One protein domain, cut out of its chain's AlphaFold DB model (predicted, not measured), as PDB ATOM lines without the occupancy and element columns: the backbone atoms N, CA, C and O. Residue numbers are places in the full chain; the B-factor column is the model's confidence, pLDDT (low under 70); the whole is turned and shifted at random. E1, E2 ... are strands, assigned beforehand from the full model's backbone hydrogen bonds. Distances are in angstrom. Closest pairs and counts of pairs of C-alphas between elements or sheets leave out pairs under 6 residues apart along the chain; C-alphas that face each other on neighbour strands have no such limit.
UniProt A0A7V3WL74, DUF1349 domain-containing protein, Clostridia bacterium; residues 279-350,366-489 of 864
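What this domain is: This is residues 279 to 350 and 366 to 489 of the 864 residues of the protein "DUF1349 domain-containing protein" of Clostridia bacterium (UniProt A0A7V3WL74). Four small twisted sheets of four strands each stand like the blades of a fan, part of a propeller, with E1, E5, E9 and E13 innermost in their blades and E4, E8, E12 and E16 at the outside. E9 and E13 pack side by side in the middle, and the fan is open between the blades E1 to E4 and E5 to E8. The printed part has 196 residues with sixteen named strands, E1 to E16 in chain order, and no named helix; the class is all strand, with 87 residues, under half, in named strands. Each sheet is antiparallel and ordered as along the chain. The whole is compact, with a radius of gyration of the C-alphas of 16.1 A, and spans 45 by 36 by 32 A.

Where its parts are: E1 holds residues 279 to 281, beginning at C-alpha 279 (12.758, -2.691, -29.768); E2 holds 287 to 290, E3 300 to 304 and E4 307 to 310. E5 holds 320 to 322, E6 328 to 332, E7 335 to 341, 18.5 A long, and E8 376 to 383, 17.8 A long, which bends by 74 degrees at residue 380. E9 holds 389 to 394, with C-alpha 389 at (4.080, -3.524, -19.551), E10 400 to 404, E11 410 to 415 and E12 422 to 427. E13 holds 449 to 454, E14 460 to 465, E15 471 to 476 and E16 482 to 488, 17.4 A long, ending at C-alpha 488 (18.337, -16.990, -30.869).

How they stand to each other: E1 E2 E3 E4, E5 E6 E7, E9 E10 E11 E12 and E13 E14 E15 E16 are meanders, each strand the antiparallel neighbour of the one before. N 287 and O 303 of the hairpin E2 and E3 are 2.8 A apart, within hydrogen-bond range, as are N 338 and O 381 of E7 and E8 at 3.0 A, N 412 and O 402 of E10 and E11 at 2.8 A, and N 473 and O 486 of E15 and E16 at 2.8 A. The sheets form a stack, face to face in turn: E5 to E8 with E9 to E12, that with E13 to E16, and that with E1 to E4. The closest C-alphas of E9 and E13 are those of Gly 391 and Gly 451, 4.3 A apart. Those of E1 and E13 are Val 281 and Gly 453, 5.1 A. Those of E5 and E9 are Val 321 and Ala 393, 5.9 A. E1 and E5 are apart.

The domain as a whole: The C-alphas farthest apart, of Ser 373 and Thr 437, are 49.9 A apart. Residues 351 to 365 are not printed, with 15.8 A between C-alphas 350 and 366 across the cut. The link from E12 to E13, residues 428 to 448, is long. Mean pLDDT of the printed part is 87.4; residues 342 to 350, 366 to 375 and 467 to 469 are under 70.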
ATOM      1  N   MET A 279      12.944  -2.815 -28.332       91.19
ATOM      2  CA  MET A 279      12.758  -2.691 -29.768       91.19
ATOM      3  C   MET A 279      12.053  -1.371 -30.087       91.19
ATOM      4  O   MET A 279      11.114  -0.981 -29.395       91.19
ATOM      5  N   VAL A 280      12.469  -0.717 -31.172       93.44
ATOM      6  CA  VAL A 280      11.745   0.378 -31.826       93.44
ATOM      7  C   VAL A 280      11.637   0.073 -33.315       93.44
ATOM      8  O   VAL A 280      12.605  -0.357 -33.939       93.44
ATOM      9  N   VAL A 281      10.465   0.328 -33.893       97.00
ATOM     10  CA  VAL A 281      10.221   0.216 -35.337       97.00
ATOM     11  C   VAL A 281       9.910   1.596 -35.885       97.00
ATOM     12  O   VAL A 281       9.096   2.319 -35.313       97.00
ATOM     13  N   ILE A 282      10.567   1.963 -36.983       94.19
ATOM     14  CA  ILE A 282      10.288   3.208 -37.704       94.19
ATOM     15  C   ILE A 282       9.361   2.948 -38.910       94.19
ATOM     16  O   ILE A 282       9.272   1.811 -39.378       94.19
ATOM     17  N   PRO A 283       8.658   3.969 -39.447       94.94
ATOM     18  CA  PRO A 283       7.573   3.761 -40.415       94.94
ATOM     19  C   PRO A 283       7.961   3.039 -41.714       94.94
ATOM     20  O   PRO A 283       7.093   2.473 -42.377       94.94
ATOM     21  N   ASP A 284       9.240   3.028 -42.088       96.62
ATOM     22  CA  ASP A 284       9.745   2.314 -43.266       96.62
ATOM     23  C   ASP A 284       9.962   0.800 -43.028       96.62
ATOM     24  O   ASP A 284      10.448   0.093 -43.913       96.62
ATOM     25  N   GLY A 285       9.636   0.301 -41.830       97.38
ATOM     26  CA  GLY A 285       9.756  -1.100 -41.440       97.38
ATOM     27  C   GLY A 285      11.136  -1.529 -40.934       97.38
ATOM     28  O   GLY A 285      11.322  -2.724 -40.686       97.38
ATOM     29  N   THR A 286      12.084  -0.600 -40.771       97.94
ATOM     30  CA  THR A 286      13.363  -0.872 -40.096       97.94
ATOM     31  C   THR A 286      13.142  -1.043 -38.595       97.94
ATOM     32  O   THR A 286      12.448  -0.244 -37.959       97.94
ATOM     33  N   VAL A 287      13.760  -2.076 -38.029       97.50
ATOM     34  CA  VAL A 287      13.737  -2.401 -36.603       97.50
ATOM     35  C   VAL A 287      15.091  -2.077 -35.994       97.50
ATOM     36  O   VAL A 287      16.120  -2.493 -36.524       97.50
ATOM     37  N   TYR A 288      15.080  -1.395 -34.856       94.69
ATOM     38  CA  TYR A 288      16.244  -1.166 -34.011       94.69
ATOM     39  C   TYR A 288      16.046  -1.874 -32.675       94.69
ATOM     40  O   TYR A 288      15.008  -1.693 -32.037       94.69
ATOM     41  N   THR A 289      17.036  -2.639 -32.236       91.62
ATOM     42  CA  THR A 289      17.029  -3.330 -30.940       91.62
ATOM     43  C   THR A 289      18.246  -2.962 -30.107       91.62
ATOM     44  O   THR A 289      19.307  -2.611 -30.636       91.62
ATOM     45  N   THR A 290      18.101  -3.074 -28.790       85.50
ATOM     46  CA  THR A 290      19.195  -2.894 -27.831       85.50
ATOM     47  C   THR A 290      19.261  -4.068 -26.867       85.50
ATOM     48  O   THR A 290      18.225  -4.611 -26.479       85.50
ATOM     49  N   SER A 291      20.473  -4.388 -26.433       80.06
ATOM     50  CA  SER A 291      20.743  -5.298 -25.330       80.06
ATOM     51  C   SER A 291      21.865  -4.764 -24.449       80.06
ATOM     52  O   SER A 291      22.891  -4.307 -24.964       80.06
ATOM     53  N   GLY A 292      21.716  -4.880 -23.131       71.19
ATOM     54  CA  GLY A 292      22.816  -4.679 -22.192       71.19
ATOM     55  C   GLY A 292      23.955  -5.687 -22.356       71.19
ATOM     56  O   GLY A 292      25.118  -5.319 -22.170       71.19
ATOM     57  N   TRP A 293      23.643  -6.917 -22.777       73.62
ATOM     58  CA  TRP A 293      24.620  -7.976 -23.036       73.62
ATOM     59  C   TRP A 293      24.270  -8.780 -24.293       73.62
ATOM     60  O   TRP A 293      23.160  -9.282 -24.447       73.62
ATOM     61  N   ASP A 294      25.235  -8.909 -25.194       79.88
ATOM     62  CA  ASP A 294      25.228  -9.922 -26.245       79.88
ATOM     63  C   ASP A 294      26.592 -10.585 -26.201       79.88
ATOM     64  O   ASP A 294      27.608  -9.885 -26.150       79.88
ATOM     65  N   GLU A 295      26.598 -11.908 -26.196       77.88
ATOM     66  CA  GLU A 295      27.793 -12.693 -25.912       77.88
ATOM     67  C   GLU A 295      28.832 -12.536 -27.029       77.88
ATOM     68  O   GLU A 295      30.009 -12.260 -26.791       77.88
ATOM     69  N   ALA A 296      28.359 -12.504 -28.276       80.12
ATOM     70  CA  ALA A 296      29.156 -12.162 -29.449       80.12
ATOM     71  C   ALA A 296      29.407 -10.649 -29.645       80.12
ATOM     72  O   ALA A 296      29.923 -10.222 -30.682       80.12
ATOM     73  N   GLY A 297      29.083  -9.814 -28.653       79.50
ATOM     74  CA  GLY A 297      29.368  -8.377 -28.636       79.50
ATOM     75  C   GLY A 297      28.405  -7.509 -29.455       79.50
ATOM     76  O   GLY A 297      28.603  -6.292 -29.560       79.50
ATOM     77  N   ARG A 298      27.334  -8.072 -30.023       83.81
ATOM     78  CA  ARG A 298      26.290  -7.323 -30.736       83.81
ATOM     79  C   ARG A 298      25.272  -6.734 -29.766       83.81
ATOM     80  O   ARG A 298      24.141  -7.195 -29.670       83.81
ATOM     81  N   ARG A 299      25.623  -5.652 -29.076       83.56
ATOM     82  CA  ARG A 299      24.669  -4.949 -28.191       83.56
ATOM     83  C   ARG A 299      23.549  -4.212 -28.933       83.56
ATOM     84  O   ARG A 299      22.541  -3.863 -28.318       83.56
ATOM     85  N   TRP A 300      23.676  -4.013 -30.246       89.12
ATOM     86  CA  TRP A 300      22.685  -3.306 -31.056       89.12
ATOM     87  C   TRP A 300      22.329  -4.083 -32.325       89.12
ATOM     88  O   TRP A 300      23.201  -4.528 -33.072       89.12
ATOM     89  N   GLY A 301      21.037  -4.224 -32.607       91.69
ATOM     90  CA  GLY A 301      20.544  -4.856 -33.828       91.69
ATOM     91  C   GLY A 301      19.840  -3.857 -34.735       91.69
ATOM     92  O   GLY A 301      19.100  -2.987 -34.275       91.69
ATOM     93  N   ILE A 302      20.068  -3.993 -36.040       95.06
ATOM     94  CA  ILE A 302      19.293  -3.326 -37.084       95.06
ATOM     95  C   ILE A 302      18.766  -4.412 -38.018       95.06
ATOM     96  O   ILE A 302      19.567  -5.133 -38.616       95.06
ATOM     97  N   TYR A 303      17.445  -4.518 -38.154       96.19
ATOM     98  CA  TYR A 303      16.781  -5.513 -39.003       96.19
ATOM     99  C   TYR A 303      15.899  -4.812 -40.035       96.19
ATOM    100  O   TYR A 303      15.239  -3.815 -39.732       96.19
ATOM    101  N   LYS A 304      15.869  -5.338 -41.257       96.25
ATOM    102  CA  LYS A 304      15.118  -4.776 -42.383       96.25
ATOM    103  C   LYS A 304      14.666  -5.910 -43.290       96.25
ATOM    104  O   LYS A 304      15.489  -6.702 -43.722       96.25
ATOM    105  N   ASP A 305      13.362  -5.994 -43.548       94.12
ATOM    106  CA  ASP A 305      12.767  -6.916 -44.532       94.12
ATOM    107  C   ASP A 305      13.230  -8.389 -44.435       94.12
ATOM    108  O   ASP A 305      13.310  -9.099 -45.431       94.12
ATOM    109  N   GLY A 306      13.491  -8.860 -43.208       91.25
ATOM    110  CA  GLY A 306      13.926 -10.231 -42.929       91.25
ATOM    111  C   GLY A 306      15.444 -10.437 -42.927       91.25
ATOM    112  O   GLY A 306      15.881 -11.564 -42.724       91.25
ATOM    113  N   ASP A 307      16.250  -9.385 -43.084       93.38
ATOM    114  CA  ASP A 307      17.713  -9.421 -42.986       93.38
ATOM    115  C   ASP A 307      18.238  -8.607 -41.786       93.38
ATOM    116  O   ASP A 307      17.605  -7.660 -41.309       93.38
ATOM    117  N   ILE A 308      19.425  -8.980 -41.312       92.56
ATOM    118  CA  ILE A 308      20.181  -8.358 -40.222       92.56
ATOM    119  C   ILE A 308      21.222  -7.426 -40.854       92.56
ATOM    120  O   ILE A 308      22.213  -7.882 -41.419       92.56
ATOM    121  N   ILE A 309      21.002  -6.112 -40.816       93.75
ATOM    122  CA  ILE A 309      21.718  -5.147 -41.677       93.75
ATOM    123  C   ILE A 309      22.739  -4.253 -40.957       93.75
ATOM    124  O   ILE A 309      23.417  -3.462 -41.608       93.75
ATOM    125  N   GLY A 310      22.874  -4.341 -39.630       90.06
ATOM    126  CA  GLY A 310      23.903  -3.570 -38.921       90.06
ATOM    127  C   GLY A 310      23.936  -3.743 -37.406       90.06
ATOM    128  O   GLY A 310      22.964  -4.191 -36.794       90.06
ATOM    129  N   ASN A 311      25.082  -3.400 -36.813       89.69
ATOM    130  CA  ASN A 311      25.330  -3.354 -35.371       89.69
ATOM    131  C   ASN A 311      25.797  -1.939 -35.006       89.69
ATOM    132  O   ASN A 311      26.974  -1.610 -35.140       89.69
ATOM    133  N   LYS A 312      24.857  -1.064 -34.641       88.38
ATOM    134  CA  LYS A 312      25.146   0.333 -34.311       88.38
ATOM    135  C   LYS A 312      24.150   0.857 -33.294       88.38
ATOM    136  O   LYS A 312      22.945   0.688 -33.466       88.38
ATOM    137  N   ASP A 313      24.660   1.567 -32.295       84.88
ATOM    138  CA  ASP A 313      23.829   2.263 -31.325       84.88
ATOM    139  C   ASP A 313      23.047   3.408 -31.987       84.88
ATOM    140  O   ASP A 313      23.578   4.485 -32.273       84.88
ATOM    141  N   MET A 314      21.765   3.151 -32.238       83.56
ATOM    142  CA  MET A 314      20.815   4.125 -32.777       83.56
ATOM    143  C   MET A 314      20.094   4.923 -31.682       83.56
ATOM    144  O   MET A 314      19.211   5.718 -31.997       83.56
ATOM    145  N   LYS A 315      20.487   4.757 -30.407       75.12
ATOM    146  CA  LYS A 315      19.991   5.526 -29.253       75.12
ATOM    147  C   LYS A 315      18.473   5.450 -29.054       75.12
ATOM    148  O   LYS A 315      17.863   6.392 -28.548       75.12
ATOM    149  N   VAL A 316      17.879   4.330 -29.467       75.50
ATOM    150  CA  VAL A 316      16.436   4.073 -29.407       75.50
ATOM    151  C   VAL A 316      15.971   3.713 -27.994       75.50
ATOM    152  O   VAL A 316      16.761   3.272 -27.166       75.50
ATOM    153  N   ASN A 317      14.680   3.911 -27.726       76.75
ATOM    154  CA  ASN A 317      14.051   3.625 -26.438       76.75
ATOM    155  C   ASN A 317      12.698   2.943 -26.679       76.75
ATOM    156  O   ASN A 317      11.773   3.578 -27.180       76.75
ATOM    157  N   GLY A 318      12.582   1.664 -26.326       83.31
ATOM    158  CA  GLY A 318      11.339   0.893 -26.448       83.31
ATOM    159  C   GLY A 318      10.377   1.067 -25.267       83.31
ATOM    160  O   GLY A 318       9.261   0.561 -25.315       83.31
ATOM    161  N   ARG A 319      10.778   1.763 -24.194       85.81
ATOM    162  CA  ARG A 319      10.004   1.911 -22.941       85.81
ATOM    163  C   ARG A 319       9.298   3.262 -22.797       85.81
ATOM    164  O   ARG A 319       8.548   3.453 -21.835       85.81
ATOM    165  N   ALA A 320       9.526   4.189 -23.728       86.06
ATOM    166  CA  ALA A 320       8.824   5.465 -23.803       86.06
ATOM    167  C   ALA A 320       8.593   5.898 -25.258       86.06
ATOM    168  O   ALA A 320       9.485   5.767 -26.092       86.06
ATOM    169  N   VAL A 321       7.419   6.459 -25.558       89.44
ATOM    170  CA  VAL A 321       7.041   6.889 -26.913       89.44
ATOM    171  C   VAL A 321       6.304   8.231 -26.900       89.44
ATOM    172  O   VAL A 321       5.558   8.537 -25.968       89.44
ATOM    173  N   LYS A 322       6.520   9.054 -27.933       88.75
ATOM    174  CA  LYS A 322       5.873  10.363 -28.105       88.75
ATOM    175  C   LYS A 322       4.573  10.209 -28.897       88.75
ATOM    176  O   LYS A 322       4.587   9.622 -29.975       88.75
ATOM    177  N   ASP A 323       3.464  10.738 -28.385       91.50
ATOM    178  CA  ASP A 323       2.199  10.803 -29.123       91.50
ATOM    179  C   ASP A 323       2.152  11.997 -30.094       91.50
ATOM    180  O   ASP A 323       2.982  12.909 -30.051       91.50
ATOM    181  N   LYS A 324       1.149  12.003 -30.981       89.56
ATOM    182  CA  LYS A 324       0.960  13.045 -32.007       89.56
ATOM    183  C   LYS A 324       0.768  14.469 -31.460       89.56
ATOM    184  O   LYS A 324       0.889  15.422 -32.219       89.56
ATOM    185  N   ASN A 325       0.452  14.615 -30.172       88.75
ATOM    186  CA  ASN A 325       0.285  15.902 -29.497       88.75
ATOM    187  C   ASN A 325       1.552  16.309 -28.715       88.75
ATOM    188  O   ASN A 325       1.528  17.287 -27.971       88.75
ATOM    189  N   GLY A 326       2.644  15.548 -28.844       85.94
ATOM    190  CA  GLY A 326       3.933  15.819 -28.213       85.94
ATOM    191  C   GLY A 326       4.070  15.338 -26.765       85.94
ATOM    192  O   GLY A 326       5.134  15.540 -26.180       85.94
ATOM    193  N   TYR A 327       3.054  14.687 -26.184       89.62
ATOM    194  CA  TYR A 327       3.191  14.073 -24.859       89.62
ATOM    195  C   TYR A 327       3.985  12.775 -24.945       89.62
ATOM    196  O   TYR A 327       3.955  12.084 -25.961       89.62
ATOM    197  N   VAL A 328       4.655  12.418 -23.854       89.69
ATOM    198  CA  VAL A 328       5.399  11.163 -23.742       89.69
ATOM    199  C   VAL A 328       4.616  10.193 -22.866       89.69
ATOM    200  O   VAL A 328       4.147  10.557 -21.787       89.69
ATOM    201  N   TRP A 329       4.483   8.962 -23.343       92.31
ATOM    202  CA  TRP A 329       3.976   7.816 -22.595       92.31
ATOM    203  C   TRP A 329       5.163   6.950 -22.207       92.31
ATOM    204  O   TRP A 329       5.961   6.609 -23.075       92.31
ATOM    205  N   GLU A 330       5.298   6.602 -20.931       89.19
ATOM    206  CA  GLU A 330       6.453   5.853 -20.424       89.19
ATOM    207  C   GLU A 330       6.067   4.830 -19.352       89.19
ATOM    208  O   GLU A 330       5.133   5.040 -18.571       89.19
ATOM    209  N   ILE A 331       6.796   3.714 -19.310       85.81
ATOM    210  CA  ILE A 331       6.581   2.640 -18.335       85.81
ATOM    211  C   ILE A 331       7.183   3.031 -16.978       85.81
ATOM    212  O   ILE A 331       8.371   3.331 -16.868       85.81
ATOM    213  N   SER A 332       6.370   2.973 -15.924       81.56
ATOM    214  CA  SER A 332       6.741   3.289 -14.544       81.56
ATOM    215  C   SER A 332       6.247   2.181 -13.606       81.56
ATOM    216  O   SER A 332       5.095   2.167 -13.169       81.56
ATOM    217  N   GLY A 333       7.120   1.204 -13.336       75.38
ATOM    218  CA  GLY A 333       6.725  -0.048 -12.683       75.38
ATOM    219  C   GLY A 333       5.719  -0.812 -13.548       75.38
ATOM    220  O   GLY A 333       5.943  -0.981 -14.742       75.38
ATOM    221  N   THR A 334       4.596  -1.228 -12.962       80.94
ATOM    222  CA  THR A 334       3.474  -1.871 -13.676       80.94
ATOM    223  C   THR A 334       2.535  -0.884 -14.383       80.94
ATOM    224  O   THR A 334       1.604  -1.303 -15.064       80.94
ATOM    225  N   LYS A 335       2.750   0.430 -14.238       87.19
ATOM    226  CA  LYS A 335       1.895   1.477 -14.817       87.19
ATOM    227  C   LYS A 335       2.519   2.067 -16.073       87.19
ATOM    228  O   LYS A 335       3.737   2.065 -16.229       87.19
ATOM    229  N   ILE A 336       1.693   2.678 -16.917       93.31
ATOM    230  CA  ILE A 336       2.160   3.571 -17.984       93.31
ATOM    231  C   ILE A 336       1.657   4.971 -17.659       93.31
ATOM    232  O   ILE A 336       0.465   5.153 -17.412       93.31
ATOM    233  N   VAL A 337       2.545   5.958 -17.630       92.19
ATOM    234  CA  VAL A 337       2.219   7.335 -17.236       92.19
ATOM    235  C   VAL A 337       2.397   8.295 -18.403       92.19
ATOM    236  O   VAL A 337       3.312   8.142 -19.211       92.19
ATOM    237  N   LYS A 338       1.521   9.300 -18.481       94.06
ATOM    238  CA  LYS A 338       1.601  10.376 -19.469       94.06
ATOM    239  C   LYS A 338       2.285  11.598 -18.864       94.06
ATOM    240  O   LYS A 338       1.817  12.152 -17.860       94.06
ATOM    241  N   VAL A 339       3.353  12.064 -19.501       89.00
ATOM    242  CA  VAL A 339       4.139  13.221 -19.059       89.00
ATOM    243  C   VAL A 339       4.276  14.262 -20.165       89.00
ATOM    244  O   VAL A 339       4.259  13.954 -21.359       89.00
ATOM    245  N   LYS A 340       4.401  15.522 -19.754       86.94
ATOM    246  CA  LYS A 340       4.765  16.639 -20.620       86.94
ATOM    247  C   LYS A 340       6.256  16.922 -20.443       86.94
ATOM    248  O   LYS A 340       6.742  17.013 -19.316       86.94
ATOM    249  N   MET A 341       6.961  17.068 -21.559       77.62
ATOM    250  CA  MET A 341       8.392  17.364 -21.592       77.62
ATOM    251  C   MET A 341       8.623  18.838 -21.921       77.62
ATOM    252  O   MET A 341       7.963  19.390 -22.799       77.62
ATOM    253  N   SER A 342       9.571  19.483 -21.238       67.69
ATOM    254  CA  SER A 342       9.911  20.896 -21.478       67.69
ATOM    255  C   SER A 342      10.832  21.143 -22.683       67.69
ATOM    256  O   SER A 342      11.199  22.288 -22.937       67.69
ATOM    257  N   LYS A 343      11.276  20.082 -23.364       64.31
ATOM    258  CA  LYS A 343      12.091  20.093 -24.588       64.31
ATOM    259  C   LYS A 343      11.682  18.903 -25.454       64.31
ATOM    260  O   LYS A 343      11.254  17.883 -24.916       64.31
ATOM    261  N   ASP A 344      11.847  19.023 -26.768       55.94
ATOM    262  CA  ASP A 344      11.456  17.974 -27.715       55.94
ATOM    263  C   ASP A 344      12.383  16.751 -27.741       55.94
ATOM    264  O   ASP A 344      11.949  15.690 -28.196       55.94
ATOM    265  N   ASP A 345      13.605  16.889 -27.215       55.22
ATOM    266  CA  ASP A 345      14.586  15.814 -27.088       55.22
ATOM    267  C   ASP A 345      14.115  14.741 -26.089       55.22
ATOM    268  O   ASP A 345      14.334  14.838 -24.877       55.22
ATOM    269  N   LEU A 346      13.537  13.659 -26.614       55.28
ATOM    270  CA  LEU A 346      13.650  12.346 -25.982       55.28
ATOM    271  C   LEU A 346      15.121  11.932 -26.083       55.28
ATOM    272  O   LEU A 346      15.612  11.591 -27.158       55.28
ATOM    273  N   VAL A 347      15.850  12.079 -24.978       50.59
ATOM    274  CA  VAL A 347      17.312  12.079 -25.015       50.59
ATOM    275  C   VAL A 347      17.880  10.694 -25.324       50.59
ATOM    276  O   VAL A 347      17.430   9.670 -24.816       50.59
ATOM    277  N   LYS A 348      18.929  10.721 -26.148       49.94
ATOM    278  CA  LYS A 348      19.846   9.627 -26.468       49.94
ATOM    279  C   LYS A 348      20.257   8.845 -25.213       49.94
ATOM    280  O   LYS A 348      20.940   9.402 -24.357       49.94
ATOM    281  N   TRP A 349      19.954   7.553 -25.153       49.84
ATOM    282  CA  TRP A 349      20.434   6.691 -24.070       49.84
ATOM    283  C   TRP A 349      21.890   6.262 -24.280       49.84
ATOM    284  O   TRP A 349      22.242   5.681 -25.305       49.84
ATOM    285  N   SER A 350      22.763   6.504 -23.308       37.38
ATOM    286  CA  SER A 350      24.039   5.791 -23.178       37.38
ATOM    287  C   SER A 350      23.879   4.660 -22.175       37.38
ATOM    288  O   SER A 350      23.482   4.891 -21.039       37.38
ATOM    289  N   VAL A 366      13.342  -0.975 -13.165       35.62
ATOM    290  CA  VAL A 366      13.057   0.464 -13.165       35.62
ATOM    291  C   VAL A 366      14.285   1.166 -13.744       35.62
ATOM    292  O   VAL A 366      14.961   1.935 -13.064       35.62
ATOM    293  N   ASN A 367      14.570   0.874 -15.018       39.28
ATOM    294  CA  ASN A 367      15.496   1.616 -15.856       39.28
ATOM    295  C   ASN A 367      14.858   2.989 -16.027       39.28
ATOM    296  O   ASN A 367      13.969   3.207 -16.855       39.28
ATOM    297  N   ARG A 368      15.213   3.863 -15.088       39.88
ATOM    298  CA  ARG A 368      14.648   5.189 -14.904       39.88
ATOM    299  C   ARG A 368      14.936   5.982 -16.163       39.88
ATOM    300  O   ARG A 368      16.088   6.054 -16.560       39.88
ATOM    301  N   VAL A 369      13.912   6.568 -16.782       49.09
ATOM    302  CA  VAL A 369      14.135   7.406 -17.963       49.09
ATOM    303  C   VAL A 369      15.038   8.572 -17.563       49.09
ATOM    304  O   VAL A 369      14.641   9.427 -16.770       49.09
ATOM    305  N   GLU A 370      16.273   8.561 -18.061       46.91
ATOM    306  CA  GLU A 370      17.248   9.610 -17.794       46.91
ATOM    307  C   GLU A 370      17.122  10.705 -18.853       46.91
ATOM    308  O   GLU A 370      17.256  10.472 -20.054       46.91
ATOM    309  N   TYR A 371      16.843  11.927 -18.404       52.44
ATOM    310  CA  TYR A 371      16.693  13.089 -19.274       52.44
ATOM    311  C   TYR A 371      17.870  14.037 -19.030       52.44
ATOM    312  O   TYR A 371      18.021  14.554 -17.927       52.44
ATOM    313  N   SER A 372      18.676  14.336 -20.053       48.34
ATOM    314  CA  SER A 372      19.920  15.117 -19.879       48.34
ATOM    315  C   SER A 372      19.743  16.577 -19.439       48.34
ATOM    316  O   SER A 372      20.731  17.228 -19.114       48.34
ATOM    317  N   SER A 373      18.523  17.131 -19.472       51.00
ATOM    318  CA  SER A 373      18.200  18.459 -18.900       51.00
ATOM    319  C   SER A 373      16.703  18.824 -18.884       51.00
ATOM    320  O   SER A 373      16.358  19.954 -18.538       51.00
ATOM    321  N   ALA A 374      15.801  17.943 -19.327       58.34
ATOM    322  CA  ALA A 374      14.396  18.299 -19.530       58.34
ATOM    323  C   ALA A 374      13.573  18.205 -18.234       58.34
ATOM    324  O   ALA A 374      13.680  17.238 -17.480       58.34
ATOM    325  N   ARG A 375      12.698  19.190 -17.995       63.06
ATOM    326  CA  ARG A 375      11.727  19.150 -16.899       63.06
ATOM    327  C   ARG A 375      10.566  18.239 -17.305       63.06
ATOM    328  O   ARG A 375       9.910  18.482 -18.319       63.06
ATOM    329  N   ARG A 376      10.334  17.206 -16.496       78.12
ATOM    330  CA  ARG A 376       9.229  16.247 -16.612       78.12
ATOM    331  C   ARG A 376       8.055  16.725 -15.764       78.12
ATOM    332  O   ARG A 376       8.152  16.745 -14.538       78.12
ATOM    333  N   GLU A 377       6.944  17.077 -16.398       82.75
ATOM    334  CA  GLU A 377       5.708  17.472 -15.718       82.75
ATOM    335  C   GLU A 377       4.677  16.336 -15.826       82.75
ATOM    336  O   GLU A 377       4.346  15.873 -16.920       82.75
ATOM    337  N   SER A 378       4.190  15.845 -14.682       83.62
ATOM    338  CA  SER A 378       3.144  14.815 -14.648       83.62
ATOM    339  C   SER A 378       1.817  15.400 -15.121       83.62
ATOM    340  O   SER A 378       1.415  16.463 -14.654       83.62
ATOM    341  N   THR A 379       1.104  14.687 -15.994       90.06
ATOM    342  CA  THR A 379      -0.264  15.072 -16.391       90.06
ATOM    343  C   THR A 379      -1.343  14.504 -15.463       90.06
ATOM    344  O   THR A 379      -2.520  14.801 -15.642       90.06
ATOM    345  N   GLY A 380      -0.969  13.645 -14.506       90.31
ATOM    346  CA  GLY A 380      -1.904  12.881 -13.671       90.31
ATOM    347  C   GLY A 380      -2.584  11.697 -14.377       90.31
ATOM    348  O   GLY A 380      -3.210  10.880 -13.708       90.31
ATOM    349  N   VAL A 381      -2.442  11.559 -15.700       95.31
ATOM    350  CA  VAL A 381      -3.044  10.467 -16.482       95.31
ATOM    351  C   VAL A 381      -2.133   9.234 -16.484       95.31
ATOM    352  O   VAL A 381      -0.943   9.329 -16.802       95.31
ATOM    353  N   SER A 382      -2.702   8.063 -16.183       94.38
ATOM    354  CA  SER A 382      -2.023   6.768 -16.294       94.38
ATOM    355  C   SER A 382      -2.939   5.649 -16.800       94.38
ATOM    356  O   SER A 382      -4.163   5.727 -16.693       94.38
ATOM    357  N   ILE A 383      -2.317   4.600 -17.330       96.88
ATOM    358  CA  ILE A 383      -2.901   3.282 -17.600       96.88
ATOM    359  C   ILE A 383      -2.423   2.353 -16.481       96.88
ATOM    360  O   ILE A 383      -1.228   2.327 -16.168       96.88
ATOM    361  N   ASN A 384      -3.355   1.627 -15.860       94.31
ATOM    362  CA  ASN A 384      -3.103   0.794 -14.674       94.31
ATOM    363  C   ASN A 384      -3.633  -0.652 -14.826       94.31
ATOM    364  O   ASN A 384      -3.541  -1.427 -13.882       94.31
ATOM    365  N   ASP A 385      -4.224  -0.984 -15.977       93.75
ATOM    366  CA  ASP A 385      -4.894  -2.252 -16.311       93.75
ATOM    367  C   ASP A 385      -4.144  -3.093 -17.371       93.75
ATOM    368  O   ASP A 385      -4.553  -4.217 -17.699       93.75
ATOM    369  N   ALA A 386      -3.002  -2.592 -17.855       87.62
ATOM    370  CA  ALA A 386      -1.916  -3.433 -18.361       87.62
ATOM    371  C   ALA A 386      -1.336  -4.242 -17.186       87.62
ATOM    372  O   ALA A 386      -1.211  -3.705 -16.088       87.62
ATOM    373  N   GLY A 387      -1.011  -5.521 -17.387       86.56
ATOM    374  CA  GLY A 387      -0.518  -6.369 -16.300       86.56
ATOM    375  C   GLY A 387       0.958  -6.120 -15.996       86.56
ATOM    376  O   GLY A 387       1.319  -5.722 -14.890       86.56
ATOM    377  N   VAL A 388       1.815  -6.346 -16.991       88.56
ATOM    378  CA  VAL A 388       3.278  -6.213 -16.898       88.56
ATOM    379  C   VAL A 388       3.776  -5.555 -18.195       88.56
ATOM    380  O   VAL A 388       4.232  -6.252 -19.103       88.56
ATOM    381  N   PRO A 389       3.644  -4.223 -18.347       90.50
ATOM    382  CA  PRO A 389       4.080  -3.524 -19.551       90.50
ATOM    383  C   PRO A 389       5.610  -3.554 -19.700       90.50
ATOM    384  O   PRO A 389       6.339  -3.178 -18.778       90.50
ATOM    385  N   THR A 390       6.105  -3.957 -20.872       88.75
ATOM    386  CA  THR A 390       7.552  -4.064 -21.159       88.75
ATOM    387  C   THR A 390       8.045  -3.150 -22.275       88.75
ATOM    388  O   THR A 390       9.139  -2.599 -22.141       88.75
ATOM    389  N   GLY A 391       7.223  -2.897 -23.298       91.69
ATOM    390  CA  GLY A 391       7.535  -1.977 -24.396       91.69
ATOM    391  C   GLY A 391       6.311  -1.240 -24.948       91.69
ATOM    392  O   GLY A 391       5.180  -1.710 -24.810       91.69
ATOM    393  N   LEU A 392       6.544  -0.075 -25.560       95.69
ATOM    394  CA  LEU A 392       5.532   0.861 -26.059       95.69
ATOM    395  C   LEU A 392       5.803   1.276 -27.511       95.69
ATOM    396  O   LEU A 392       6.945   1.526 -27.891       95.69
ATOM    397  N   ALA A 393       4.737   1.468 -28.287       97.25
ATOM    398  CA  ALA A 393       4.785   2.116 -29.600       97.25
ATOM    399  C   ALA A 393       3.494   2.906 -29.877       97.25
ATOM    400  O   ALA A 393       2.533   2.829 -29.113       97.25
ATOM    401  N   ILE A 394       3.452   3.661 -30.975       96.75
ATOM    402  CA  ILE A 394       2.230   4.309 -31.472       96.75
ATOM    403  C   ILE A 394       1.825   3.625 -32.779       96.75
ATOM    404  O   ILE A 394       2.635   3.514 -33.697       96.75
ATOM    405  N   ALA A 395       0.576   3.165 -32.854       97.56
ATOM    406  CA  ALA A 395      -0.007   2.615 -34.073       97.56
ATOM    407  C   ALA A 395      -0.314   3.728 -35.091       97.56
ATOM    408  O   ALA A 395      -0.487   4.891 -34.723       97.56
ATOM    409  N   ASN A 396      -0.469   3.372 -36.370       96.19
ATOM    410  CA  ASN A 396      -0.722   4.332 -37.459       96.19
ATOM    411  C   ASN A 396      -1.998   5.182 -37.269       96.19
ATOM    412  O   ASN A 396      -2.107   6.269 -37.829       96.19
ATOM    413  N   ASP A 397      -2.954   4.714 -36.463       95.88
ATOM    414  CA  ASP A 397      -4.186   5.430 -36.106       95.88
ATOM    415  C   ASP A 397      -4.067   6.299 -34.831       95.88
ATOM    416  O   ASP A 397      -5.032   6.940 -34.406       95.88
ATOM    417  N   GLY A 398      -2.879   6.345 -34.222       96.56
ATOM    418  CA  GLY A 398      -2.574   7.106 -33.013       96.56
ATOM    419  C   GLY A 398      -2.895   6.403 -31.690       96.56
ATOM    420  O   GLY A 398      -2.764   7.045 -30.647       96.56
ATOM    421  N   LYS A 399      -3.310   5.128 -31.689       98.19
ATOM    422  CA  LYS A 399      -3.442   4.334 -30.452       98.19
ATOM    423  C   LYS A 399      -2.072   4.009 -29.855       98.19
ATOM    424  O   LYS A 399      -1.105   3.788 -30.582       98.19
ATOM    425  N   LEU A 400      -2.005   3.924 -28.526       98.56
ATOM    426  CA  LEU A 400      -0.818   3.439 -27.822       98.56
ATOM    427  C   LEU A 400      -0.799   1.908 -27.850       98.56
ATOM    428  O   LEU A 400      -1.723   1.269 -27.346       98.56
ATOM    429  N   MET A 401       0.259   1.342 -28.419       98.62
ATOM    430  CA  MET A 401       0.570  -0.084 -28.381       98.62
ATOM    431  C   MET A 401       1.371  -0.394 -27.118       98.62
ATOM    432  O   MET A 401       2.306   0.336 -26.788       98.62
ATOM    433  N   VAL A 402       1.028  -1.483 -26.436       98.31
ATOM    434  CA  VAL A 402       1.683  -1.937 -25.204       98.31
ATOM    435  C   VAL A 402       1.974  -3.426 -25.314       98.31
ATOM    436  O   VAL A 402       1.048  -4.216 -25.474       98.31
ATOM    437  N   ALA A 403       3.233  -3.823 -25.176       96.81
ATOM    438  CA  ALA A 403       3.598  -5.214 -24.943       96.81
ATOM    439  C   ALA A 403       3.311  -5.574 -23.469       96.81
ATOM    440  O   ALA A 403       3.911  -4.976 -22.575       96.81
ATOM    441  N   ASP A 404       2.361  -6.486 -23.212       93.75
ATOM    442  CA  ASP A 404       1.884  -6.864 -21.868       93.75
ATOM    443  C   ASP A 404       2.260  -8.311 -21.515       93.75
ATOM    444  O   ASP A 404       1.629  -9.252 -21.995       93.75
ATOM    445  N   ASN A 405       3.239  -8.480 -20.620       87.88
ATOM    446  CA  ASN A 405       3.644  -9.766 -20.033       87.88
ATOM    447  C   ASN A 405       2.784 -10.219 -18.843       87.88
ATOM    448  O   ASN A 405       3.120 -11.198 -18.181       87.88
ATOM    449  N   GLY A 406       1.682  -9.525 -18.538       85.19
ATOM    450  CA  GLY A 406       0.698 -10.038 -17.591       85.19
ATOM    451  C   GLY A 406       0.020 -11.315 -18.107       85.19
ATOM    452  O   GLY A 406       0.307 -11.763 -19.219       85.19
ATOM    453  N   PRO A 407      -0.978 -11.858 -17.384       84.81
ATOM    454  CA  PRO A 407      -1.693 -13.090 -17.757       84.81
ATOM    455  C   PRO A 407      -2.383 -13.092 -19.138       84.81
ATOM    456  O   PRO A 407      -2.991 -14.083 -19.534       84.81
ATOM    457  N   ARG A 408      -2.345 -11.970 -19.870       91.06
ATOM    458  CA  ARG A 408      -2.773 -11.883 -21.268       91.06
ATOM    459  C   ARG A 408      -1.690 -12.333 -22.251       91.06
ATOM    460  O   ARG A 408      -2.067 -12.947 -23.239       91.06
ATOM    461  N   GLN A 409      -0.411 -12.019 -22.007       92.06
ATOM    462  CA  GLN A 409       0.713 -12.198 -22.946       92.06
ATOM    463  C   GLN A 409       0.373 -11.745 -24.384       92.06
ATOM    464  O   GLN A 409       0.418 -12.511 -25.346       92.06
ATOM    465  N   GLN A 410      -0.030 -10.478 -24.519       97.25
ATOM    466  CA  GLN A 410      -0.578  -9.891 -25.751       97.25
ATOM    467  C   GLN A 410      -0.021  -8.486 -26.012       97.25
ATOM    468  O   GLN A 410       0.469  -7.810 -25.107       97.25
ATOM    469  N   ILE A 411      -0.176  -8.009 -27.250       98.62
ATOM    470  CA  ILE A 411      -0.059  -6.582 -27.562       98.62
ATOM    471  C   ILE A 411      -1.423  -5.924 -27.332       98.62
ATOM    472  O   ILE A 411      -2.423  -6.328 -27.928       98.62
ATOM    473  N   LEU A 412      -1.479  -4.917 -26.468       98.62
ATOM    474  CA  LEU A 412      -2.687  -4.165 -26.133       98.62
ATOM    475  C   LEU A 412      -2.716  -2.830 -26.884       98.62
ATOM    476  O   LEU A 412      -1.680  -2.183 -27.024       98.62
ATOM    477  N   PHE A 413      -3.900  -2.383 -27.300       98.69
ATOM    478  CA  PHE A 413      -4.096  -1.097 -27.973       98.69
ATOM    479  C   PHE A 413      -5.011  -0.198 -27.142       98.69
ATOM    480  O   PHE A 413      -6.195  -0.497 -26.965       98.69
ATOM    481  N   TYR A 414      -4.477   0.925 -26.665       98.69
ATOM    482  CA  TYR A 414      -5.218   1.917 -25.891       98.69
ATOM    483  C   TYR A 414      -5.580   3.137 -26.742       98.69
ATOM    484  O   TYR A 414      -4.721   3.772 -27.360       98.69
ATOM    485  N   ASP A 415      -6.856   3.517 -26.716       98.06
ATOM    486  CA  ASP A 415      -7.312   4.824 -27.173       98.06
ATOM    487  C   ASP A 415      -6.934   5.888 -26.131       98.06
ATOM    488  O   ASP A 415      -7.623   6.106 -25.129       98.06
ATOM    489  N   ILE A 416      -5.810   6.552 -26.400       97.12
ATOM    490  CA  ILE A 416      -5.245   7.648 -25.605       97.12
ATOM    491  C   ILE A 416      -5.913   9.013 -25.855       97.12
ATOM    492  O   ILE A 416      -5.479  10.018 -25.291       97.12
ATOM    493  N   THR A 417      -6.970   9.072 -26.678       94.38
ATOM    494  CA  THR A 417      -7.844  10.257 -26.777       94.38
ATOM    495  C   THR A 417      -8.889  10.300 -25.661       94.38
ATOM    496  O   THR A 417      -9.469  11.355 -25.401       94.38
ATOM    497  N   LYS A 418      -9.130   9.170 -24.981       93.31
ATOM    498  CA  LYS A 418     -10.016   9.088 -23.813       93.31
ATOM    499  C   LYS A 418      -9.275   9.481 -22.535       93.31
ATOM    500  O   LYS A 418      -8.060   9.324 -22.429       93.31
ATOM    501  N   ASN A 419     -10.028   9.972 -21.552       89.88
ATOM    502  CA  ASN A 419      -9.535  10.239 -20.205       89.88
ATOM    503  C   ASN A 419     -10.476   9.574 -19.172       89.88
ATOM    504  O   ASN A 419     -11.619  10.019 -19.056       89.88
ATOM    505  N   PRO A 420     -10.047   8.512 -18.459       91.81
ATOM    506  CA  PRO A 420      -8.780   7.801 -18.646       91.81
ATOM    507  C   PRO A 420      -8.694   7.123 -20.032       91.81
ATOM    508  O   PRO A 420      -9.737   6.876 -20.653       91.81
ATOM    509  N   PRO A 421      -7.481   6.815 -20.529       97.25
ATOM    510  CA  PRO A 421      -7.293   6.007 -21.732       97.25
ATOM    511  C   PRO A 421      -8.018   4.666 -21.614       97.25
ATOM    512  O   PRO A 421      -8.136   4.120 -20.517       97.25
ATOM    513  N   LYS A 422      -8.493   4.121 -22.736       97.75
ATOM    514  CA  LYS A 422      -9.243   2.855 -22.739       97.75
ATOM    515  C   LYS A 422      -8.604   1.806 -23.629       97.75
ATOM    516  O   LYS A 422      -8.309   2.096 -24.784       97.75
ATOM    517  N   LEU A 423      -8.467   0.585 -23.116       98.19
ATOM    518  CA  LEU A 423      -8.181  -0.593 -23.929       98.19
ATOM    519  C   LEU A 423      -9.320  -0.789 -24.943       98.19
ATOM    520  O   LEU A 423     -10.485  -0.859 -24.550       98.19
ATOM    521  N   VAL A 424      -8.991  -0.844 -26.235       98.31
ATOM    522  CA  VAL A 424      -9.975  -0.973 -27.329       98.31
ATOM    523  C   VAL A 424      -9.768  -2.209 -28.202       98.31
ATOM    524  O   VAL A 424     -10.725  -2.672 -28.816       98.31
ATOM    525  N   SER A 425      -8.559  -2.772 -28.249       97.75
ATOM    526  CA  SER A 425      -8.288  -4.051 -28.918       97.75
ATOM    527  C   SER A 425      -7.012  -4.717 -28.391       97.75
ATOM    528  O   SER A 425      -6.207  -4.104 -27.685       97.75
ATOM    529  N   THR A 426      -6.836  -5.994 -28.734       98.31
ATOM    530  CA  THR A 426      -5.661  -6.812 -28.398       98.31
ATOM    531  C   THR A 426      -5.202  -7.608 -29.615       98.31
ATOM    532  O   THR A 426      -6.029  -7.984 -30.443       98.31
ATOM    533  N   PHE A 427      -3.915  -7.931 -29.687       98.62
ATOM    534  CA  PHE A 427      -3.314  -8.770 -30.721       98.62
ATOM    535  C   PHE A 427      -2.414  -9.844 -30.094       98.62
ATOM    536  O   PHE A 427      -1.774  -9.603 -29.069       98.62
ATOM    537  N   GLY A 428      -2.375 -11.028 -30.707       98.12
ATOM    538  CA  GLY A 428      -1.861 -12.258 -30.093       98.12
ATOM    539  C   GLY A 428      -2.972 -13.101 -29.456       98.12
ATOM    540  O   GLY A 428      -4.091 -12.622 -29.258       98.12
ATOM    541  N   GLN A 429      -2.681 -14.361 -29.136       97.38
ATOM    542  CA  GLN A 429      -3.599 -15.232 -28.395       97.38
ATOM    543  C   GLN A 429      -3.566 -14.888 -26.900       97.38
ATOM    544  O   GLN A 429      -2.500 -14.664 -26.334       97.38
ATOM    545  N   LYS A 430      -4.733 -14.843 -26.248       95.44
ATOM    546  CA  LYS A 430      -4.823 -14.577 -24.805       95.44
ATOM    547  C   LYS A 430      -4.257 -15.769 -24.026       95.44
ATOM    548  O   LYS A 430      -4.752 -16.880 -24.186       95.44
ATOM    549  N   GLY A 431      -3.267 -15.508 -23.177       92.00
ATOM    550  CA  GLY A 431      -2.442 -16.515 -22.503       92.00
ATOM    551  C   GLY A 431      -1.108 -16.776 -23.213       92.00
ATOM    552  O   GLY A 431      -0.280 -17.504 -22.685       92.00
ATOM    553  N   GLY A 432      -0.866 -16.175 -24.384       94.38
ATOM    554  CA  GLY A 432       0.422 -16.272 -25.064       94.38
ATOM    555  C   GLY A 432       0.833 -17.716 -25.336       94.38
ATOM    556  O   GLY A 432       0.090 -18.474 -25.950       94.38
ATOM    557  N   ILE A 433       2.022 -18.116 -24.896       92.19
ATOM    558  CA  ILE A 433       2.556 -19.462 -25.133       92.19
ATOM    559  C   ILE A 433       1.744 -20.568 -24.437       92.19
ATOM    560  O   ILE A 433       1.702 -21.697 -24.936       92.19
ATOM    561  N   THR A 434       1.023 -20.242 -23.360       92.25
ATOM    562  CA  THR A 434       0.196 -21.188 -22.587       92.25
ATOM    563  C   THR A 434      -1.209 -21.384 -23.172       92.25
ATOM    564  O   THR A 434      -1.937 -22.275 -22.740       92.25
ATOM    565  N   SER A 435      -1.612 -20.600 -24.183       94.19
ATOM    566  CA  SER A 435      -2.932 -20.731 -24.818       94.19
ATOM    567  C   SER A 435      -3.055 -21.996 -25.683       94.19
ATOM    568  O   SER A 435      -2.063 -22.535 -26.173       94.19
ATOM    569  N   GLY A 436      -4.282 -22.458 -25.945       94.12
ATOM    570  CA  GLY A 436      -4.516 -23.637 -26.793       94.12
ATOM    571  C   GLY A 436      -3.837 -24.885 -26.221       94.12
ATOM    572  O   GLY A 436      -4.112 -25.251 -25.084       94.12
ATOM    573  N   THR A 437      -2.946 -25.517 -26.991       95.62
ATOM    574  CA  THR A 437      -1.986 -26.506 -26.470       95.62
ATOM    575  C   THR A 437      -0.794 -25.759 -25.859       95.62
ATOM    576  O   THR A 437      -0.086 -25.100 -26.629       95.62
ATOM    577  N   PRO A 438      -0.546 -25.809 -24.537       95.44
ATOM    578  CA  PRO A 438       0.558 -25.079 -23.909       95.44
ATOM    579  C   PRO A 438       1.926 -25.446 -24.500       95.44
ATOM    580  O   PRO A 438       2.124 -26.556 -24.991       95.44
ATOM    581  N   GLY A 439       2.855 -24.491 -24.497       94.69
ATOM    582  CA  GLY A 439       4.237 -24.665 -24.958       94.69
ATOM    583  C   GLY A 439       4.423 -24.691 -26.479       94.69
ATOM    584  O   GLY A 439       5.380 -24.109 -26.983       94.69
ATOM    585  N   VAL A 440       3.494 -25.277 -27.244       96.69
ATOM    586  CA  VAL A 440       3.594 -25.366 -28.716       96.69
ATOM    587  C   VAL A 440       3.665 -23.975 -29.354       96.69
ATOM    588  O   VAL A 440       2.786 -23.133 -29.134       96.69
ATOM    589  N   MET A 441       4.684 -23.758 -30.188       93.75
ATOM    590  CA  MET A 441       4.976 -22.482 -30.840       93.75
ATOM    591  C   MET A 441       3.993 -22.145 -31.968       93.75
ATOM    592  O   MET A 441       3.648 -22.973 -32.811       93.75
ATOM    593  N   HIS A 442       3.575 -20.879 -32.023       95.75
ATOM    594  CA  HIS A 442       2.701 -20.333 -33.065       95.75
ATOM    595  C   HIS A 442       3.013 -18.838 -33.280       95.75
ATOM    596  O   HIS A 442       3.313 -18.161 -32.296       95.75
ATOM    597  N   PRO A 443       2.893 -18.268 -34.499       96.31
ATOM    598  CA  PRO A 443       3.259 -16.870 -34.771       96.31
ATOM    599  C   PRO A 443       2.627 -15.833 -33.831       96.31
ATOM    600  O   PRO A 443       3.294 -14.878 -33.438       96.31
ATOM    601  N   THR A 444       1.365 -16.049 -33.443       97.12
ATOM    602  CA  THR A 444       0.583 -15.181 -32.539       97.12
ATOM    603  C   THR A 444       0.565 -15.628 -31.074       97.12
ATOM    604  O   THR A 444      -0.156 -15.037 -30.271       97.12
ATOM    605  N   LYS A 445       1.325 -16.666 -30.713       96.06
ATOM    606  CA  LYS A 445       1.615 -16.997 -29.318       96.06
ATOM    607  C   LYS A 445       2.906 -16.302 -28.917       96.06
ATOM    608  O   LYS A 445       3.929 -16.477 -29.584       96.06
ATOM    609  N   PHE A 446       2.837 -15.521 -27.849       94.31
ATOM    610  CA  PHE A 446       3.969 -14.765 -27.331       94.31
ATOM    611  C   PHE A 446       4.360 -15.266 -25.944       94.31
ATOM    612  O   PHE A 446       3.511 -15.677 -25.165       94.31
ATOM    613  N   PHE A 447       5.645 -15.194 -25.647       87.25
ATOM    614  CA  PHE A 447       6.261 -15.439 -24.347       87.25
ATOM    615  C   PHE A 447       7.192 -14.251 -24.087       87.25
ATOM    616  O   PHE A 447       7.640 -13.631 -25.048       87.25
ATOM    617  N   THR A 448       7.422 -13.892 -22.821       84.75
ATOM    618  CA  THR A 448       8.466 -12.927 -22.406       84.75
ATOM    619  C   THR A 448       8.619 -11.694 -23.325       84.75
ATOM    620  O   THR A 448       9.713 -11.293 -23.703       84.75
ATOM    621  N   LEU A 449       7.507 -11.055 -23.703       90.94
ATOM    622  CA  LEU A 449       7.477  -9.884 -24.583       90.94
ATOM    623  C   LEU A 449       8.439  -8.795 -24.089       90.94
ATOM    624  O   LEU A 449       8.302  -8.328 -22.958       90.94
ATOM    625  N   SER A 450       9.350  -8.329 -24.939       89.12
ATOM    626  CA  SER A 450      10.281  -7.233 -24.632       89.12
ATOM    627  C   SER A 450       9.980  -5.944 -25.404       89.12
ATOM    628  O   SER A 450      10.417  -4.863 -25.012       89.12
ATOM    629  N   GLY A 451       9.184  -6.015 -26.474       92.62
ATOM    630  CA  GLY A 451       8.891  -4.848 -27.299       92.62
ATOM    631  C   GLY A 451       7.830  -5.076 -28.368       92.62
ATOM    632  O   GLY A 451       7.491  -6.203 -28.734       92.62
ATOM    633  N   THR A 452       7.306  -3.973 -28.903       97.94
ATOM    634  CA  THR A 452       6.363  -3.980 -30.027       97.94
ATOM    635  C   THR A 452       6.538  -2.743 -30.909       97.94
ATOM    636  O   THR A 452       7.117  -1.749 -30.478       97.94
ATOM    637  N   GLY A 453       6.062  -2.801 -32.150       97.94
ATOM    638  CA  GLY A 453       6.098  -1.687 -33.095       97.94
ATOM    639  C   GLY A 453       5.205  -1.927 -34.310       97.94
ATOM    640  O   GLY A 453       4.649  -3.015 -34.474       97.94
ATOM    641  N   MET A 454       5.066  -0.913 -35.163       98.31
ATOM    642  CA  MET A 454       4.234  -0.965 -36.368       98.31
ATOM    643  C   MET A 454       4.918  -0.230 -37.529       98.31
ATOM    644  O   MET A 454       5.486   0.842 -37.322       98.31
ATOM    645  N   ASP A 455       4.869  -0.793 -38.741       98.38
ATOM    646  CA  ASP A 455       5.299  -0.087 -39.961       98.38
ATOM    647  C   ASP A 455       4.148   0.698 -40.617       98.38
ATOM    648  O   ASP A 455       2.974   0.521 -40.296       98.38
ATOM    649  N   SER A 456       4.465   1.549 -41.596       97.50
ATOM    650  CA  SER A 456       3.476   2.340 -42.352       97.50
ATOM    651  C   SER A 456       2.420   1.512 -43.101       97.50
ATOM    652  O   SER A 456       1.378   2.049 -43.469       97.50
ATOM    653  N   LYS A 457       2.644   0.204 -43.300       97.56
ATOM    654  CA  LYS A 457       1.679  -0.733 -43.899       97.56
ATOM    655  C   LYS A 457       0.772  -1.393 -42.847       97.56
ATOM    656  O   LYS A 457      -0.111  -2.166 -43.206       97.56
ATOM    657  N   GLY A 458       0.976  -1.092 -41.563       97.94
ATOM    658  CA  GLY A 458       0.226  -1.639 -40.435       97.94
ATOM    659  C   GLY A 458       0.739  -2.989 -39.932       97.94
ATOM    660  O   GLY A 458       0.112  -3.570 -39.048       97.94
ATOM    661  N   ASN A 459       1.855  -3.506 -40.459       98.62
ATOM    662  CA  ASN A 459       2.416  -4.767 -39.978       98.62
ATOM    663  C   ASN A 459       2.904  -4.597 -38.542       98.62
ATOM    664  O   ASN A 459       3.572  -3.611 -38.227       98.62
ATOM    665  N   ILE A 460       2.595  -5.574 -37.695       98.69
ATOM    666  CA  ILE A 460       2.926  -5.572 -36.275       98.69
ATOM    667  C   ILE A 460       4.248  -6.307 -36.085       98.69
ATOM    668  O   ILE A 460       4.456  -7.405 -36.598       98.69
ATOM    669  N   TYR A 461       5.131  -5.693 -35.317       98.69
ATOM    670  CA  TYR A 461       6.416  -6.245 -34.935       98.69
ATOM    671  C   TYR A 461       6.385  -6.578 -33.451       98.69
ATOM    672  O   TYR A 461       5.815  -5.830 -32.648       98.69
ATOM    673  N   VAL A 462       6.999  -7.700 -33.088       98.06
ATOM    674  CA  VAL A 462       7.019  -8.212 -31.716       98.06
ATOM    675  C   VAL A 462       8.406  -8.759 -31.412       98.06
ATOM    676  O   VAL A 462       8.889  -9.615 -32.153       98.06
ATOM    677  N   SER A 463       9.019  -8.292 -30.324       95.19
ATOM    678  CA  SER A 463      10.203  -8.920 -29.736       95.19
ATOM    679  C   SER A 463       9.828  -9.624 -28.433       95.19
ATOM    680  O   SER A 463       9.025  -9.122 -27.642       95.19
ATOM    681  N   MET A 464      10.396 -10.805 -28.239       91.69
ATOM    682  CA  MET A 464      10.210 -11.713 -27.108       91.69
ATOM    683  C   MET A 464      11.608 -12.098 -26.638       91.69
ATOM    684  O   MET A 464      12.424 -12.488 -27.469       91.69
ATOM    685  N   SER A 465      11.926 -11.912 -25.363       84.75
ATOM    686  CA  SER A 465      13.246 -12.207 -24.809       84.75
ATOM    687  C   SER A 465      13.202 -12.172 -23.284       84.75
ATOM    688  O   SER A 465      12.527 -11.323 -22.695       84.75
ATOM    689  N   ALA A 466      13.946 -13.069 -22.643       70.75
ATOM    690  CA  ALA A 466      14.195 -13.029 -21.209       70.75
ATOM    691  C   ALA A 466      15.670 -13.296 -20.907       70.75
ATOM    692  O   ALA A 466      16.379 -13.929 -21.686       70.75
ATOM    693  N   ASP A 467      16.108 -12.778 -19.762       62.91
ATOM    694  CA  ASP A 467      17.438 -13.027 -19.214       62.91
ATOM    695  C   ASP A 467      17.595 -14.533 -18.962       62.91
ATOM    696  O   ASP A 467      16.733 -15.137 -18.320       62.91
ATOM    697  N   GLY A 468      18.636 -15.141 -19.529       63.28
ATOM    698  CA  GLY A 468      18.845 -16.591 -19.490       63.28
ATOM    699  C   GLY A 468      18.020 -17.446 -20.467       63.28
ATOM    700  O   GLY A 468      18.170 -18.651 -20.403       63.28
ATOM    701  N   ILE A 469      17.157 -16.876 -21.328       69.94
ATOM    702  CA  ILE A 469      16.199 -17.651 -22.166       69.94
ATOM    703  C   ILE A 469      16.092 -17.101 -23.610       69.94
ATOM    704  O   ILE A 469      15.030 -17.064 -24.243       69.94
ATOM    705  N   GLY A 470      17.186 -16.537 -24.117       79.25
ATOM    706  CA  GLY A 470      17.293 -16.126 -25.515       79.25
ATOM    707  C   GLY A 470      16.333 -15.031 -26.008       79.25
ATOM    708  O   GLY A 470      15.832 -14.174 -25.268       79.25
ATOM    709  N   SER A 471      16.120 -15.016 -27.331       87.56
ATOM    710  CA  SER A 471      15.343 -13.993 -28.046       87.56
ATOM    711  C   SER A 471      14.600 -14.501 -29.286       87.56
ATOM    712  O   SER A 471      15.066 -15.382 -30.005       87.56
ATOM    713  N   CYS A 472      13.485 -13.852 -29.626       93.06
ATOM    714  CA  CYS A 472      12.763 -13.985 -30.890       93.06
ATOM    715  C   CYS A 472      12.193 -12.632 -31.349       93.06
ATOM    716  O   CYS A 472      11.649 -11.863 -30.557       93.06
ATOM    717  N   LEU A 473      12.298 -12.344 -32.646       95.94
ATOM    718  CA  LEU A 473      11.783 -11.152 -33.309       95.94
ATOM    719  C   LEU A 473      10.898 -11.569 -34.487       95.94
ATOM    720  O   LEU A 473      11.364 -12.238 -35.408       95.94
ATOM    721  N   ARG A 474       9.633 -11.141 -34.497       97.50
ATOM    722  CA  ARG A 474       8.673 -11.446 -35.571       97.50
ATOM    723  C   ARG A 474       8.150 -10.184 -36.244       97.50
ATOM    724  O   ARG A 474       7.839  -9.203 -35.568       97.50
ATOM    725  N   LYS A 475       7.940 -10.269 -37.560       98.44
ATOM    726  CA  LYS A 475       7.055  -9.377 -38.320       98.44
ATOM    727  C   LYS A 475       5.790 -10.134 -38.722       98.44
ATOM    728  O   LYS A 475       5.856 -11.189 -39.355       98.44
ATOM    729  N   LEU A 476       4.639  -9.568 -38.381       98.69
ATOM    730  CA  LEU A 476       3.315 -10.149 -38.564       98.69
ATOM    731  C   LEU A 476       2.428  -9.188 -39.367       98.69
ATOM    732  O   LEU A 476       2.481  -7.971 -39.198       98.69
ATOM    733  N   THR A 477       1.565  -9.733 -40.217       98.50
ATOM    734  CA  THR A 477       0.436  -8.980 -40.795       98.50
ATOM    735  C   THR A 477      -0.549  -8.536 -39.696       98.50
ATOM    736  O   THR A 477      -0.591  -9.168 -38.635       98.50
ATOM    737  N   PRO A 478      -1.418  -7.532 -39.939       96.25
ATOM    738  CA  PRO A 478      -2.487  -7.160 -39.002       96.25
ATOM    739  C   PRO A 478      -3.414  -8.322 -38.597       96.25
ATOM    740  O   PRO A 478      -3.985  -8.301 -37.510       96.25
ATOM    741  N   SER A 479      -3.557  -9.345 -39.448       96.31
ATOM    742  CA  SER A 479      -4.350 -10.554 -39.183       96.31
ATOM    743  C   SER A 479      -3.582 -11.669 -38.457       96.31
ATOM    744  O   SER A 479      -4.155 -12.722 -38.198       96.31
ATOM    745  N   GLY A 480      -2.298 -11.475 -38.134       97.00
ATOM    746  CA  GLY A 480      -1.488 -12.438 -37.378       97.00
ATOM    747  C   GLY A 480      -0.693 -13.453 -38.208       97.00
ATOM    748  O   GLY A 480       0.020 -14.268 -37.628       97.00
ATOM    749  N   ASN A 481      -0.755 -13.397 -39.541       98.19
ATOM    750  CA  ASN A 481       0.082 -14.242 -40.404       98.19
ATOM    751  C   ASN A 481       1.549 -13.794 -40.333       98.19
ATOM    752  O   ASN A 481       1.819 -12.590 -40.395       98.19
ATOM    753  N   LEU A 482       2.471 -14.755 -40.254       97.94
ATOM    754  CA  LEU A 482       3.914 -14.514 -40.234       97.94
ATOM    755  C   LEU A 482       4.424 -14.005 -41.586       97.94
ATOM    756  O   LEU A 482       4.093 -14.568 -42.625       97.94
ATOM    757  N   ILE A 483       5.239 -12.947 -41.552       98.19
ATOM    758  CA  ILE A 483       5.955 -12.416 -42.721       98.19
ATOM    759  C   ILE A 483       7.415 -12.871 -42.674       98.19
ATOM    760  O   ILE A 483       7.926 -13.399 -43.655       98.19
ATOM    761  N   TRP A 484       8.070 -12.691 -41.526       97.06
ATOM    762  CA  TRP A 484       9.383 -13.263 -41.227       97.06
ATOM    763  C   TRP A 484       9.585 -13.364 -39.713       97.06
ATOM    764  O   TRP A 484       8.961 -12.629 -38.941       97.06
ATOM    765  N   GLU A 485      10.484 -14.254 -39.298       95.31
ATOM    766  CA  GLU A 485      10.989 -14.340 -37.929       95.31
ATOM    767  C   GLU A 485      12.510 -14.488 -37.912       95.31
ATOM    768  O   GLU A 485      13.099 -15.043 -38.836       95.31
ATOM    769  N   HIS A 486      13.112 -13.981 -36.843       93.88
ATOM    770  CA  HIS A 486      14.459 -14.307 -36.394       93.88
ATOM    771  C   HIS A 486      14.374 -14.776 -34.943       93.88
ATOM    772  O   HIS A 486      13.495 -14.341 -34.195       93.88
ATOM    773  N   TYR A 487      15.279 -15.651 -34.532       91.50
ATOM    774  CA  TYR A 487      15.408 -16.092 -33.150       91.50
ATOM    775  C   TYR A 487      16.844 -16.514 -32.823       91.50
ATOM    776  O   TYR A 487      17.617 -16.916 -33.694       91.50
ATOM    777  N   SER A 488      17.164 -16.437 -31.537       89.94
ATOM    778  CA  SER A 488      18.337 -16.990 -30.869       89.94
ATOM    779  C   SER A 488      17.879 -17.467 -29.481       89.94
ATOM    780  O   SER A 488      18.138 -16.765 -28.505       89.94
ATOM    781  N   PRO A 489      17.100 -18.564 -29.381       85.69
ATOM    782  CA  PRO A 489      16.523 -19.041 -28.116       85.69
ATOM    783  C   PRO A 489      17.548 -19.442 -27.049       85.69
ATOM    784  O   PRO A 489      17.267 -19.300 -25.873       85.69
TER     785      PRO A 489